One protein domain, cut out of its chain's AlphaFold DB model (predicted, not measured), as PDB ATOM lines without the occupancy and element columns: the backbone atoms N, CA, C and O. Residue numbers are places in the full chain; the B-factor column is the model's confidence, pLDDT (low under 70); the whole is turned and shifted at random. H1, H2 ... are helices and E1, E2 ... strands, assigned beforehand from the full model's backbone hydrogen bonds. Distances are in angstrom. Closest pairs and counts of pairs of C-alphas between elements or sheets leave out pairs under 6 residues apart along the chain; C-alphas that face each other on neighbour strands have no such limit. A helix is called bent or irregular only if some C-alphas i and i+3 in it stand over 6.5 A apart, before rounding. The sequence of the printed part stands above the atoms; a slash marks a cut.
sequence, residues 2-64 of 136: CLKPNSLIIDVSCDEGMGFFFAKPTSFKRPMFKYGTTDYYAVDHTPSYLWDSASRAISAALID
ATOM      1  N   CYS A   2     221.831 148.684 200.115       82.00
ATOM      2  CA  CYS A   2     222.078 149.727 201.133       82.00
ATOM      3  C   CYS A   2     221.204 150.986 200.984       82.00
ATOM      4  O   CYS A   2     221.200 151.827 201.879       82.00
ATOM      5  N   LEU A   3     220.454 151.112 199.884       89.50
ATOM      6  CA  LEU A   3     219.565 152.246 199.621       89.50
ATOM      7  C   LEU A   3     218.116 151.906 199.987       89.50
ATOM      8  O   LEU A   3     217.659 150.777 199.784       89.50
ATOM      9  N   LYS A   4     217.383 152.897 200.511       90.81
ATOM     10  CA  LYS A   4     215.948 152.752 200.783       90.81
ATOM     11  C   LYS A   4     215.192 152.572 199.458       90.81
ATOM     12  O   LYS A   4     215.436 153.347 198.528       90.81
ATOM     13  N   PRO A   5     214.269 151.600 199.359       92.88
ATOM     14  CA  PRO A   5     213.445 151.442 198.169       92.88
ATOM     15  C   PRO A   5     212.659 152.712 197.840       92.88
ATOM     16  O   PRO A   5     212.172 153.379 198.751       92.88
ATOM     17  N   ASN A   6     212.517 153.010 196.547       92.75
ATOM     18  CA  ASN A   6     211.773 154.161 196.025       92.75
ATOM     19  C   ASN A   6     212.306 155.518 196.521       92.75
ATOM     20  O   ASN A   6     211.546 156.473 196.659       92.75
ATOM     21  N   SER A   7     213.604 155.599 196.823       94.69
ATOM     22  CA  SER A   7     214.265 156.867 197.137       94.69
ATOM     23  C   SER A   7     214.652 157.628 195.866       94.69
ATOM     24  O   SER A   7     214.760 157.042 194.786       94.69
ATOM     25  N   LEU A   8     214.860 158.938 196.010       94.38
ATOM     26  CA  LEU A   8     215.407 159.819 194.983       94.38
ATOM     27  C   LEU A   8     216.764 160.340 195.456       94.38
ATOM     28  O   LEU A   8     216.870 160.894 196.550       94.38
ATOM     29  N   ILE A   9     217.780 160.184 194.617       93.50
ATOM     30  CA  ILE A   9     219.099 160.784 194.788       93.50
ATOM     31  C   ILE A   9     219.250 161.888 193.741       93.50
ATOM     32  O   ILE A   9     219.007 161.660 192.555       93.50
ATOM     33  N   ILE A  10     219.651 163.077 194.191       91.94
ATOM     34  CA  ILE A  10     219.966 164.226 193.338       91.94
ATOM     35  C   ILE A  10     221.460 164.502 193.481       91.94
ATOM     36  O   ILE A  10     221.908 164.975 194.524       91.94
ATOM     37  N   ASP A  11     222.219 164.188 192.440       89.62
ATOM     38  CA  ASP A  11     223.655 164.417 192.359       89.62
ATOM     39  C   ASP A  11     223.923 165.720 191.592       89.62
ATOM     40  O   ASP A  11     223.847 165.782 190.366       89.62
ATOM     41  N   VAL A  12     224.128 166.801 192.348       82.38
ATOM     42  CA  VAL A  12     224.172 168.190 191.847       82.38
ATOM     43  C   VAL A  12     225.472 168.502 191.089       82.38
ATOM     44  O   VAL A  12     225.497 169.434 190.285       82.38
ATOM     45  N   SER A  13     226.531 167.724 191.326       77.06
ATOM     46  CA  SER A  13     227.867 167.880 190.736       77.06
ATOM     47  C   SER A  13     228.397 166.508 190.324       77.06
ATOM     48  O   SER A  13     229.421 166.042 190.825       77.06
ATOM     49  N   CYS A  14     227.636 165.826 189.470       81.81
ATOM     50  CA  CYS A  14     227.927 164.453 189.104       81.81
ATOM     51  C   CYS A  14     229.151 164.372 188.191       81.81
ATOM     52  O   CYS A  14     229.042 164.550 186.981       81.81
ATOM     53  N   ASP A  15     230.273 163.954 188.760       82.69
ATOM     54  CA  ASP A  15     231.366 163.349 188.010       82.69
ATOM     55  C   ASP A  15     231.158 161.832 187.929       82.69
ATOM     56  O   ASP A  15     230.763 161.178 188.904       82.69
ATOM     57  N   GLU A  16     231.429 161.252 186.759       83.81
ATOM     58  CA  GLU A  16     231.272 159.812 186.549       83.81
ATOM     59  C   GLU A  16     232.119 159.015 187.555       83.81
ATOM     60  O   GLU A  16     233.329 159.201 187.670       83.81
ATOM     61  N   GLY A  17     231.464 158.123 188.305       79.81
ATOM     62  CA  GLY A  17     232.108 157.228 189.270       79.81
ATOM     63  C   GLY A  17     232.626 157.858 190.572       79.81
ATOM     64  O   GLY A  17     233.265 157.143 191.343       79.81
ATOM     65  N   MET A  18     232.367 159.142 190.849       80.88
ATOM     66  CA  MET A  18     232.905 159.822 192.041       80.88
ATOM     67  C   MET A  18     231.967 159.763 193.256       80.88
ATOM     68  O   MET A  18     232.314 159.166 194.273       80.88
ATOM     69  N   GLY A  19     230.777 160.374 193.176       81.12
ATOM     70  CA  GLY A  19     229.852 160.468 194.320       81.12
ATOM     71  C   GLY A  19     229.213 159.127 194.697       81.12
ATOM     72  O   GLY A  19     229.072 158.790 195.872       81.12
ATOM     73  N   PHE A  20     228.880 158.328 193.686       86.75
ATOM     74  CA  PHE A  20     228.340 156.979 193.824       86.75
ATOM     75  C   PHE A  20     229.045 156.047 192.842       86.75
ATOM     76  O   PHE A  20     229.405 156.442 191.738       86.75
ATOM     77  N   PHE A  21     229.175 154.767 193.188       88.69
ATOM     78  CA  PHE A  21     229.800 153.776 192.299       88.69
ATOM     79  C   PHE A  21     229.029 153.555 190.980       88.69
ATOM     80  O   PHE A  21     229.571 152.995 190.034       88.69
ATOM     81  N   PHE A  22     227.759 153.973 190.924       90.31
ATOM     82  CA  PHE A  22     226.919 153.992 189.721       90.31
ATOM     83  C   PHE A  22     226.690 155.412 189.176       90.31
ATOM     84  O   PHE A  22     225.855 155.584 188.288       90.31
ATOM     85  N   ALA A  23     227.382 156.422 189.721       91.94
ATOM     86  CA  ALA A  23     227.234 157.811 189.306       91.94
ATOM     87  C   ALA A  23     227.575 157.950 187.826       91.94
ATOM     88  O   ALA A  23     228.657 157.559 187.383       91.94
ATOM     89  N   LYS A  24     226.630 158.508 187.074       90.69
ATOM     90  CA  LYS A  24     226.774 158.776 185.651       90.69
ATOM     91  C   LYS A  24     226.066 160.087 185.317       90.69
ATOM     92  O   LYS A  24     224.864 160.173 185.593       90.69
ATOM     93  N   PRO A  25     226.756 161.056 184.689       90.69
ATOM     94  CA  PRO A  25     226.142 162.313 184.292       90.69
ATOM     95  C   PRO A  25     224.936 162.077 183.382       90.69
ATOM     96  O   PRO A  25     224.964 161.242 182.469       90.69
ATOM     97  N   THR A  26     223.866 162.823 183.624       91.44
ATOM     98  CA  THR A  26     222.663 162.817 182.795       91.44
ATOM     99  C   THR A  26     222.539 164.123 182.009       91.44
ATOM    100  O   THR A  26     223.350 165.036 182.128       91.44
ATOM    101  N   SER A  27     221.537 164.213 181.132       88.88
ATOM    102  CA  SER A  27     221.294 165.412 180.315       88.88
ATOM    103  C   SER A  27     219.887 165.934 180.547       88.88
ATOM    104  O   SER A  27     219.006 165.159 180.900       88.88
ATOM    105  N   PHE A  28     219.604 167.193 180.226       86.06
ATOM    106  CA  PHE A  28     218.238 167.726 180.334       86.06
ATOM    107  C   PHE A  28     217.183 166.927 179.543       86.06
ATOM    108  O   PHE A  28     216.034 166.856 179.962       86.06
ATOM    109  N   LYS A  29     217.558 166.282 178.426       90.75
ATOM    110  CA  LYS A  29     216.643 165.424 177.643       90.75
ATOM    111  C   LYS A  29     216.340 164.092 178.330       90.75
ATOM    112  O   LYS A  29     215.287 163.506 178.114       90.75
ATOM    113  N   ARG A  30     217.296 163.584 179.105       93.06
ATOM    114  CA  ARG A  30     217.208 162.323 179.848       93.06
ATOM    115  C   ARG A  30     217.793 162.563 181.238       93.06
ATOM    116  O   ARG A  30     218.926 162.145 181.461       93.06
ATOM    117  N   PRO A  31     217.076 163.279 182.121       91.62
ATOM    118  CA  PRO A  31     217.658 163.864 183.331       91.62
ATOM    119  C   PRO A  31     217.888 162.853 184.451       91.62
ATOM    120  O   PRO A  31     218.605 163.144 185.405       91.62
ATOM    121  N   MET A  32     217.309 161.661 184.333       94.00
ATOM    122  CA  MET A  32     217.360 160.644 185.370       94.00
ATOM    123  C   MET A  32     217.392 159.231 184.793       94.00
ATOM    124  O   MET A  32     216.940 158.986 183.670       94.00
ATOM    125  N   PHE A  33     217.893 158.295 185.593       94.88
ATOM    126  CA  PHE A  33     217.764 156.858 185.368       94.88
ATOM    127  C   PHE A  33     217.495 156.136 186.695       94.88
ATOM    128  O   PHE A  33     217.643 156.714 187.770       94.88
ATOM    129  N   LYS A  34     217.085 154.865 186.623       94.75
ATOM    130  CA  LYS A  34     216.876 154.026 187.809       94.75
ATOM    131  C   LYS A  34     218.101 153.172 188.109       94.75
ATOM    132  O   LYS A  34     218.590 152.462 187.230       94.75
ATOM    133  N   TYR A  35     218.525 153.178 189.368       92.62
ATOM    134  CA  TYR A  35     219.473 152.219 189.922       92.62
ATOM    135  C   TYR A  35     218.740 151.295 190.906       92.62
ATOM    136  O   TYR A  35     218.421 151.671 192.037       92.62
ATOM    137  N   GLY A  36     218.405 150.082 190.454       92.50
ATOM    138  CA  GLY A  36     217.542 149.169 191.207       92.50
ATOM    139  C   GLY A  36     216.168 149.793 191.475       92.50
ATOM    140  O   GLY A  36     215.395 150.027 190.550       92.50
ATOM    141  N   THR A  37     215.871 150.072 192.746       94.19
ATOM    142  CA  THR A  37     214.619 150.709 193.196       94.19
ATOM    143  C   THR A  37     214.756 152.211 193.460       94.19
ATOM    144  O   THR A  37     213.795 152.829 193.909       94.19
ATOM    145  N   THR A  38     215.930 152.799 193.224       94.25
ATOM    146  CA  THR A  38     216.220 154.217 193.483       94.25
ATOM    147  C   THR A  38     216.222 155.005 192.178       94.25
ATOM    148  O   THR A  38     216.792 154.559 191.181       94.25
ATOM    149  N   ASP A  39     215.592 156.173 192.184       95.69
ATOM    150  CA  ASP A  39     215.677 157.153 191.106       95.69
ATOM    151  C   ASP A  39     216.921 158.027 191.296       95.69
ATOM    152  O   ASP A  39     217.186 158.507 192.398       95.69
ATOM    153  N   TYR A  40     217.696 158.228 190.233       94.62
ATOM    154  CA  TYR A  40     218.943 158.989 190.268       94.62
ATOM    155  C   TYR A  40     218.909 160.106 189.222       94.62
ATOM    156  O   TYR A  40     218.810 159.839 188.021       94.62
ATOM    157  N   TYR A  41     218.962 161.354 189.689       93.25
ATOM    158  CA  TYR A  41     219.041 162.575 188.886       93.25
ATOM    159  C   TYR A  41     220.457 163.142 188.982       93.25
ATOM    160  O   TYR A  41     220.950 163.330 190.089       93.25
ATOM    161  N   ALA A  42     221.092 163.440 187.850       92.38
ATOM    162  CA  ALA A  42     222.507 163.818 187.810       92.38
ATOM    163  C   ALA A  42     222.846 164.750 186.640       92.38
ATOM    164  O   ALA A  42     223.839 164.557 185.934       92.38
ATOM    165  N   VAL A  43     221.973 165.725 186.372       88.50
ATOM    166  CA  VAL A  43     222.244 166.708 185.322       88.50
ATOM    167  C   VAL A  43     223.383 167.595 185.805       88.50
ATOM    168  O   VAL A  43     223.235 168.302 186.800       88.50
ATOM    169  N   ASP A  44     224.510 167.536 185.107       74.62
ATOM    170  CA  ASP A  44     225.693 168.321 185.443       74.62
ATOM    171  C   ASP A  44     225.491 169.813 185.106       74.62
ATOM    172  O   ASP A  44     224.632 170.198 184.306       74.62
ATOM    173  N   HIS A  45     226.299 170.663 185.738       68.56
ATOM    174  CA  HIS A  45     226.378 172.106 185.527       68.56
ATOM    175  C   HIS A  45     225.115 172.877 185.930       68.56
ATOM    176  O   HIS A  45     224.801 173.931 185.370       68.56
ATOM    177  N   THR A  46     224.417 172.401 186.961       62.69
ATOM    178  CA  THR A  46     223.290 173.117 187.578       62.69
ATOM    179  C   THR A  46     223.586 174.581 187.963       62.69
ATOM    180  O   THR A  46     222.680 175.400 187.779       62.69
ATOM    181  N   PRO A  47     224.806 174.999 188.381       62.84
ATOM    182  CA  PRO A  47     225.085 176.418 188.632       62.84
ATOM    183  C   PRO A  47     224.935 177.304 187.387       62.84
ATOM    184  O   PRO A  47     224.536 178.460 187.506       62.84
ATOM    185  N   SER A  48     225.183 176.763 186.189       67.19
ATOM    186  CA  SER A  48     225.020 177.489 184.922       67.19
ATOM    187  C   SER A  48     223.553 177.786 184.600       67.19
ATOM    188  O   SER A  48     223.264 178.720 183.858       67.19
ATOM    189  N   TYR A  49     222.609 177.028 185.165       73.56
ATOM    190  CA  TYR A  49     221.180 177.306 185.007       73.56
ATOM    191  C   TYR A  49     220.754 178.551 185.798       73.56
ATOM    192  O   TYR A  49     219.994 179.379 185.303       73.56
ATOM    193  N   LEU A  50     221.298 178.724 187.007       81.94
ATOM    194  CA  LEU A  50     221.079 179.893 187.865       81.94
ATOM    195  C   LEU A  50     222.268 180.858 187.797       81.94
ATOM    196  O   LEU A  50     222.712 181.382 188.821       81.94
ATOM    197  N   TRP A  51     222.784 181.085 186.585       83.62
ATOM    198  CA  TRP A  51     224.048 181.789 186.355       83.62
ATOM    199  C   TRP A  51     224.115 183.170 187.019       83.62
ATOM    200  O   TRP A  51     225.170 183.522 187.540       83.62
ATOM    201  N   ASP A  52     223.018 183.939 187.052       89.00
ATOM    202  CA  ASP A  52     222.992 185.264 187.696       89.00
ATOM    203  C   ASP A  52     223.236 185.132 189.208       89.00
ATOM    204  O   ASP A  52     224.096 185.804 189.776       89.00
ATOM    205  N   SER A  53     222.568 184.176 189.862       91.06
ATOM    206  CA  SER A  53     222.770 183.906 191.289       91.06
ATOM    207  C   SER A  53     224.153 183.320 191.576       91.06
ATOM    208  O   SER A  53     224.798 183.731 192.539       91.06
ATOM    209  N   ALA A  54     224.616 182.372 190.756       88.81
ATOM    210  CA  ALA A  54     225.927 181.750 190.919       88.81
ATOM    211  C   ALA A  54     227.052 182.783 190.760       88.81
ATOM    212  O   ALA A  54     227.948 182.848 191.599       88.81
ATOM    213  N   SER A  55     226.961 183.645 189.741       91.75
ATOM    214  CA  SER A  55     227.933 184.716 189.497       91.75
ATOM    215  C   SER A  55     227.981 185.685 190.670       91.75
ATOM    216  O   SER A  55     229.060 185.950 191.186       91.75
ATOM    217  N   ARG A  56     226.823 186.151 191.162       93.69
ATOM    218  CA  ARG A  56     226.767 187.044 192.331       93.69
ATOM    219  C   ARG A  56     227.389 186.412 193.572       93.69
ATOM    220  O   ARG A  56     228.171 187.072 194.249       93.69
ATOM    221  N   ALA A  57     227.070 185.150 193.860       94.31
ATOM    222  CA  ALA A  57     227.602 184.447 195.024       94.31
ATOM    223  C   ALA A  57     229.127 184.259 194.937       94.31
ATOM    224  O   ALA A  57     229.840 184.545 195.899       94.31
ATOM    225  N   ILE A  58     229.638 183.842 193.774       91.81
ATOM    226  CA  ILE A  58     231.078 183.678 193.537       91.81
ATOM    227  C   ILE A  58     231.789 185.034 193.611       91.81
ATOM    228  O   ILE A  58     232.808 185.154 194.288       91.81
ATOM    229  N   SER A  59     231.249 186.074 192.971       95.88
ATOM    230  CA  SER A  59     231.819 187.423 193.021       95.88
ATOM    231  C   SER A  59     231.874 187.967 194.446       95.88
ATOM    232  O   SER A  59     232.902 188.513 194.831       95.88
ATOM    233  N   ALA A  60     230.817 187.780 195.241       97.06
ATOM    234  CA  ALA A  60     230.796 188.202 196.638       97.06
ATOM    235  C   ALA A  60     231.880 187.503 197.476       97.06
ATOM    236  O   ALA A  60     232.487 188.143 198.325       97.06
ATOM    237  N   ALA A  61     232.169 186.225 197.215       95.19
ATOM    238  CA  ALA A  61     233.240 185.503 197.906       95.19
ATOM    239  C   ALA A  61     234.652 185.904 197.435       95.19
ATOM    240  O   ALA A  61     235.610 185.825 198.203       95.19
ATOM    241  N   LEU A  62     234.803 186.307 196.168       95.88
ATOM    242  CA  LEU A  62     236.102 186.644 195.577       95.88
ATOM    243  C   LEU A  62     236.512 188.108 195.770       95.88
ATOM    244  O   LEU A  62     237.709 188.399 195.735       95.88
ATOM    245  N   ILE A  63     235.559 189.027 195.947       97.19
ATOM    246  CA  ILE A  63     235.840 190.471 195.936       97.19
ATOM    247  C   ILE A  63     236.835 190.888 197.027       97.19
ATOM    248  O   ILE A  63     237.713 191.707 196.759       97.19
ATOM    249  N   ASP A  64     236.784 190.251 198.199       94.94
ATOM    250  CA  ASP A  64     237.690 190.521 199.324       94.94
ATOM    251  C   ASP A  64     239.152 190.170 199.008       94.94
ATOM    252  O   ASP A  64     240.088 190.765 199.545       94.94
TER     253      ASP A  64
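Overview. This is residues 2 to 64 of the 136 residues of the protein "NAD(P) transhydrogenase subunit alpha" of Aeromonadales bacterium (UniProt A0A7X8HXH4). A small three-stranded sheet and a long looped stretch, residues 11 to 31, make a head, and a helical arm leads away from it through H1 into H2, with residues 48 to 53 and 56 to 64 sticking out. The printed part has 63 residues, with E1, E2, E3, H1 and H2 in that order; the mixed sheet runs E1, E3, E2. The class is mixed, with under half of the residues in named elements. The whole is loose, radius of gyration of the C-alphas 14.6 A, spanning 46 by 25 by 19 A.

Arrangement. E1, residues 8 to 10, is parallel to E3, residues 38 to 41, at 24 degrees; N 9 and O 39 are 2.8 A apart. E2, residues 32 to 35, forms an antiparallel hairpin with E3 at 150 degrees; N 35 and O 38 are 2.9 A apart. Both N and O pairs are within hydrogen-bond range. H1, residues 46 to 49, and H2, residues 51 to 64, are close but not clearly touching, the closest C-alphas, of Pro 47 and Ala 54, being 5.9 A apart. Neither helix is on the sheet. In H2, 9 of 10 O i to N i+4 pairs are within range; H1 is too short for one.

Along the chain. E1 begins at C-alpha 8 (215.407, 159.819, 194.983) and spans 6.6 A, E2 9.8 A, E3 9.9 A, H1 5.3 A. H2 spans 20.7 A to C-alpha 64 (237.690, 190.521, 199.324) and is only just irregular: C-alphas 61 and 64 are 6.9 A apart.

Size, cuts and confidence. The C-alphas farthest apart, of Gly 36 and Asp 64, are 46.7 A apart. The printed part has no cut. The link from E1 to E2 is long, 21 residues. Residues 45 to 48 have pLDDT under 70.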